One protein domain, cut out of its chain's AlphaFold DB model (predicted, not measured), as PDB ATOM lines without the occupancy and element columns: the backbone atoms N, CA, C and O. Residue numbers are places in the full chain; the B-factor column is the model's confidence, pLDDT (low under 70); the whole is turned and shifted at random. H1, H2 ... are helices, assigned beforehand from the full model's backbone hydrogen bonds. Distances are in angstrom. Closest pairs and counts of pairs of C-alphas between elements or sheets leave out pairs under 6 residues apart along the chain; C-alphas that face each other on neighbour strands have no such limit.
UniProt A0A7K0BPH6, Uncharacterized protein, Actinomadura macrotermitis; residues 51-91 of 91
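This is residues 51 to 91 of the 91 residues of an uncharacterized protein of Actinomadura macrotermitis (UniProt A0A7K0BPH6). This is a lopsided helical hairpin: the long helix H2 makes most of the length, and the short helix H1 folds back beside part of it, joined to it by a loop at one end. At the other end, residues 86 to 91, of which 86 and 87 belong to H2, stick out free. The printed part has 41 residues, with two named helices in the order H1, H2 and no named strand, and its class is all helix. It is loose, with a radius of gyration of the C-alphas of 12.2 A, and a rod in outline, spanning 39 by 18 by 10 A.

Start with H2, residues 68 to 87, the longest helix. H1, residues 51 to 57, touches it, and the closest C-alphas are those of Ala 51 and Val 81, 6.8 A apart. On H2, look at residues 74 to 81, which alone touch H1. The two helices run opposite ways at a shallow tilt of 21 degrees, a helical hairpin, with centres 10.9 A apart. In both H1 and H2, every O i to N i+4 pair is within hydrogen-bond range.

Find C-alpha 68 at (134.901, 129.587, 208.114); from there H2 runs 28.8 A to C-alpha 87 at (156.699, 112.972, 199.229). Then go back to C-alpha 51 at (142.913, 112.908, 195.219), where H1 begins; its last C-alpha, that of Ala 57, is 10.0 A away.

The two C-alphas farthest apart are those of Gly 63 and Glu 91, at 39.2 A. The link from H1 to H2 has 10 residues and is short, and the printed part has no cut. It ends at Glu 91, the chain's last residue. Look in the B-factor column for a mean pLDDT of 77.9 over the printed part; residues 60 to 65 and 89 to 91 are under 70.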
ATOM      1  N   ALA A  51     143.001 112.225 193.930       79.81
ATOM      2  CA  ALA A  51     142.913 112.908 195.219       79.81
ATOM      3  C   ALA A  51     142.490 114.374 195.039       79.81
ATOM      4  O   ALA A  51     141.642 114.878 195.780       79.81
ATOM      5  N   VAL A  52     143.005 115.043 194.004       79.56
ATOM      6  CA  VAL A  52     142.593 116.411 193.647       79.56
ATOM      7  C   VAL A  52     141.140 116.440 193.156       79.56
ATOM      8  O   VAL A  52     140.377 117.339 193.513       79.56
ATOM      9  N   SER A  53     140.718 115.426 192.400       81.25
ATOM     10  CA  SER A  53     139.335 115.268 191.937       81.25
ATOM     11  C   SER A  53     138.358 115.102 193.104       81.25
ATOM     12  O   SER A  53     137.327 115.775 193.149       81.25
ATOM     13  N   GLY A  54     138.702 114.256 194.082       80.81
ATOM     14  CA  GLY A  54     137.907 114.062 195.297       80.81
ATOM     15  C   GLY A  54     137.802 115.329 196.149       80.81
ATOM     16  O   GLY A  54     136.726 115.643 196.659       80.81
ATOM     17  N   LEU A  55     138.887 116.105 196.242       81.56
ATOM     18  CA  LEU A  55     138.900 117.380 196.959       81.56
ATOM     19  C   LEU A  55     137.943 118.405 196.327       81.56
ATOM     20  O   LEU A  55     137.182 119.067 197.038       81.56
ATOM     21  N   ILE A  56     137.941 118.516 194.994       79.50
ATOM     22  CA  ILE A  56     137.062 119.448 194.274       79.50
ATOM     23  C   ILE A  56     135.597 119.007 194.339       79.50
ATOM     24  O   ILE A  56     134.721 119.856 194.482       79.50
ATOM     25  N   ALA A  57     135.313 117.702 194.324       80.00
ATOM     26  CA  ALA A  57     133.951 117.185 194.482       80.00
ATOM     27  C   ALA A  57     133.307 117.557 195.832       80.00
ATOM     28  O   ALA A  57     132.083 117.556 195.957       80.00
ATOM     29  N   TRP A  58     134.119 117.888 196.841       74.06
ATOM     30  CA  TRP A  58     133.656 118.316 198.162       74.06
ATOM     31  C   TRP A  58     133.442 119.832 198.290       74.06
ATOM     32  O   TRP A  58     133.002 120.302 199.343       74.06
ATOM     33  N   LEU A  59     133.741 120.614 197.244       72.31
ATOM     34  CA  LEU A  59     133.420 122.039 197.221       72.31
ATOM     35  C   LEU A  59     131.918 122.262 197.008       72.31
ATOM     36  O   LEU A  59     131.299 121.587 196.183       72.31
ATOM     37  N   PRO A  60     131.327 123.269 197.676       66.88
ATOM     38  CA  PRO A  60     130.040 123.803 197.263       66.88
ATOM     39  C   PRO A  60     130.090 124.241 195.798       66.88
ATOM     40  O   PRO A  60     131.125 124.710 195.318       66.88
ATOM     41  N   ALA A  61     128.951 124.142 195.108       64.69
ATOM     42  CA  ALA A  61     128.817 124.655 193.750       64.69
ATOM     43  C   ALA A  61     129.302 126.115 193.669       64.69
ATOM     44  O   ALA A  61     129.100 126.908 194.598       64.69
ATOM     45  N   ALA A  62     129.956 126.456 192.555       61.44
ATOM     46  CA  ALA A  62     130.510 127.786 192.329       61.44
ATOM     47  C   ALA A  62     129.448 128.869 192.601       61.44
ATOM     48  O   ALA A  62     128.359 128.834 192.031       61.44
ATOM     49  N   GLY A  63     129.763 129.808 193.499       59.78
ATOM     50  CA  GLY A  63     128.843 130.865 193.944       59.78
ATOM     51  C   GLY A  63     128.247 130.677 195.346       59.78
ATOM     52  O   GLY A  63     127.568 131.580 195.830       59.78
ATOM     53  N   GLY A  64     128.514 129.558 196.030       64.50
ATOM     54  CA  GLY A  64     128.167 129.375 197.444       64.50
ATOM     55  C   GLY A  64     129.162 130.042 198.406       64.50
ATOM     56  O   GLY A  64     130.371 130.011 198.183       64.50
ATOM     57  N   ALA A  65     128.672 130.618 199.509       69.94
ATOM     58  CA  ALA A  65     129.534 131.086 200.595       69.94
ATOM     59  C   ALA A  65     130.011 129.895 201.442       69.94
ATOM     60  O   ALA A  65     129.201 129.159 202.007       69.94
ATOM     61  N   LEU A  66     131.327 129.711 201.553       76.38
ATOM     62  CA  LEU A  66     131.912 128.752 202.488       76.38
ATOM     63  C   LEU A  66     131.874 129.324 203.909       76.38
ATOM     64  O   LEU A  66     132.316 130.446 204.154       76.38
ATOM     65  N   THR A  67     131.389 128.538 204.869       84.38
ATOM     66  CA  THR A  67     131.548 128.867 206.294       84.38
ATOM     67  C   THR A  67     133.034 128.837 206.679       84.38
ATOM     68  O   THR A  67     133.755 128.005 206.124       84.38
ATOM     69  N   PRO A  68     133.499 129.613 207.676       84.88
ATOM     70  CA  PRO A  68     134.901 129.587 208.114       84.88
ATOM     71  C   PRO A  68     135.431 128.177 208.425       84.88
ATOM     72  O   PRO A  68     136.471 127.772 207.921       84.88
ATOM     73  N   SER A  69     134.644 127.356 209.125       82.44
ATOM     74  CA  SER A  69     134.997 125.963 209.436       82.44
ATOM     75  C   SER A  69     135.048 125.035 208.215       82.44
ATOM     76  O   SER A  69     135.634 123.953 208.269       82.44
ATOM     77  N   ALA A  70     134.400 125.408 207.111       81.88
ATOM     78  CA  ALA A  70     134.528 124.696 205.844       81.88
ATOM     79  C   ALA A  70     135.831 125.091 205.141       81.88
ATOM     80  O   ALA A  70     136.508 124.211 204.626       81.88
ATOM     81  N   ILE A  71     136.221 126.369 205.200       83.88
ATOM     82  CA  ILE A  71     137.506 126.859 204.674       83.88
ATOM     83  C   ILE A  71     138.676 126.168 205.382       83.88
ATOM     84  O   ILE A  71     139.586 125.688 204.710       83.88
ATOM     85  N   ASP A  72     138.633 126.054 206.713       85.94
ATOM     86  CA  ASP A  72     139.696 125.402 207.488       85.94
ATOM     87  C   ASP A  72     139.859 123.929 207.095       85.94
ATOM     88  O   ASP A  72     140.959 123.476 206.777       85.94
ATOM     89  N   ARG A  73     138.743 123.189 207.033       81.62
ATOM     90  CA  ARG A  73     138.739 121.776 206.623       81.62
ATOM     91  C   ARG A  73     139.260 121.590 205.202       81.62
ATOM     92  O   ARG A  73     140.008 120.651 204.944       81.62
ATOM     93  N   TRP A  74     138.884 122.483 204.293       84.44
ATOM     94  CA  TRP A  74     139.314 122.411 202.901       84.44
ATOM     95  C   TRP A  74     140.803 122.738 202.745       84.44
ATOM     96  O   TRP A  74     141.515 122.077 201.993       84.44
ATOM     97  N   THR A  75     141.294 123.709 203.517       86.88
ATOM     98  CA  THR A  75     142.709 124.097 203.552       86.88
ATOM     99  C   THR A  75     143.589 122.967 204.085       86.88
ATOM    100  O   THR A  75     144.647 122.691 203.518       86.88
ATOM    101  N   GLU A  76     143.149 122.280 205.143       87.94
ATOM    102  CA  GLU A  76     143.878 121.135 205.701       87.94
ATOM    103  C   GLU A  76     143.919 119.948 204.729       87.94
ATOM    104  O   GLU A  76     144.970 119.336 204.520       87.94
ATOM    105  N   ALA A  77     142.792 119.660 204.071       83.06
ATOM    106  CA  ALA A  77     142.723 118.615 203.058       83.06
ATOM    107  C   ALA A  77     143.650 118.918 201.865       83.06
ATOM    108  O   ALA A  77     144.417 118.051 201.446       83.06
ATOM    109  N   ALA A  78     143.657 120.160 201.370       87.75
ATOM    110  CA  ALA A  78     144.561 120.590 200.305       87.75
ATOM    111  C   ALA A  78     146.040 120.458 200.707       87.75
ATOM    112  O   ALA A  78     146.850 119.956 199.927       87.75
ATOM    113  N   ARG A  79     146.395 120.852 201.938       89.12
ATOM    114  CA  ARG A  79     147.757 120.695 202.468       89.12
ATOM    115  C   ARG A  79     148.186 119.230 202.485       89.12
ATOM    116  O   ARG A  79     149.290 118.926 202.046       89.12
ATOM    117  N   SER A  80     147.317 118.334 202.947       85.62
ATOM    118  CA  SER A  80     147.603 116.895 203.006       85.62
ATOM    119  C   SER A  80     147.888 116.310 201.619       85.62
ATOM    120  O   SER A  80     148.866 115.586 201.449       85.62
ATOM    121  N   VAL A  81     147.089 116.679 200.610       84.38
ATOM    122  CA  VAL A  81     147.302 116.251 199.216       84.38
ATOM    123  C   VAL A  81     148.640 116.761 198.676       84.38
ATOM    124  O   VAL A  81     149.387 115.996 198.073       84.38
ATOM    125  N   LEU A  82     148.982 118.028 198.926       85.25
ATOM    126  CA  LEU A  82     150.251 118.608 198.475       85.25
ATOM    127  C   LEU A  82     151.469 117.960 199.146       85.25
ATOM    128  O   LEU A  82     152.473 117.728 198.480       85.25
ATOM    129  N   MET A  83     151.380 117.634 200.439       87.44
ATOM    130  CA  MET A  83     152.455 116.942 201.158       87.44
ATOM    131  C   MET A  83     152.671 115.524 200.623       87.44
ATOM    132  O   MET A  83     153.814 115.115 200.443       87.44
ATOM    133  N   LEU A  84     151.591 114.794 200.324       82.69
ATOM    134  CA  LEU A  84     151.676 113.472 199.697       82.69
ATOM    135  C   LEU A  84     152.288 113.547 198.294       82.69
ATOM    136  O   LEU A  84     153.167 112.756 197.972       82.69
ATOM    137  N   ALA A  85     151.865 114.521 197.484       80.50
ATOM    138  CA  ALA A  85     152.414 114.725 196.147       80.50
ATOM    139  C   ALA A  85     153.911 115.079 196.184       80.50
ATOM    140  O   ALA A  85     154.666 114.611 195.339       80.50
ATOM    141  N   TYR A  86     154.341 115.876 197.168       78.88
ATOM    142  CA  TYR A  86     155.753 116.202 197.360       78.88
ATOM    143  C   TYR A  86     156.563 114.983 197.822       78.88
ATOM    144  O   TYR A  86     157.631 114.725 197.282       78.88
ATOM    145  N   ALA A  87     156.041 114.195 198.768       79.19
ATOM    146  CA  ALA A  87     156.699 112.972 199.229       79.19
ATOM    147  C   ALA A  87     156.891 111.947 198.099       79.19
ATOM    148  O   ALA A  87     157.944 111.330 198.016       79.19
ATOM    149  N   ALA A  88     155.910 111.814 197.203       70.62
ATOM    150  CA  ALA A  88     156.001 110.939 196.034       70.62
ATOM    151  C   ALA A  88     156.956 111.455 194.937       70.62
ATOM    152  O   ALA A  88     157.293 110.704 194.031       70.62
ATOM    153  N   ALA A  89     157.360 112.730 194.977       67.69
ATOM    154  CA  ALA A  89     158.302 113.311 194.018       67.69
ATOM    155  C   ALA A  89     159.775 113.163 194.449       67.69
ATOM    156  O   ALA A  89     160.669 113.407 193.640       67.69
ATOM    157  N   GLU A  90     160.021 112.804 195.710       63.97
ATOM    158  CA  GLU A  90     161.355 112.578 196.288       63.97
ATOM    159  C   GLU A  90     161.813 111.104 196.170       63.97
ATOM    160  O   GLU A  90     162.912 110.770 196.613       63.97
ATOM    161  N   GLU A  91     160.990 110.226 195.581       50.38
ATOM    162  CA  GLU A  91     161.236 108.784 195.367       50.38
ATOM    163  C   GLU A  91     161.558 108.477 193.893       50.38
ATOM    164  O   GLU A  91     162.487 107.671 193.645       50.38
TER     165      GLU A  91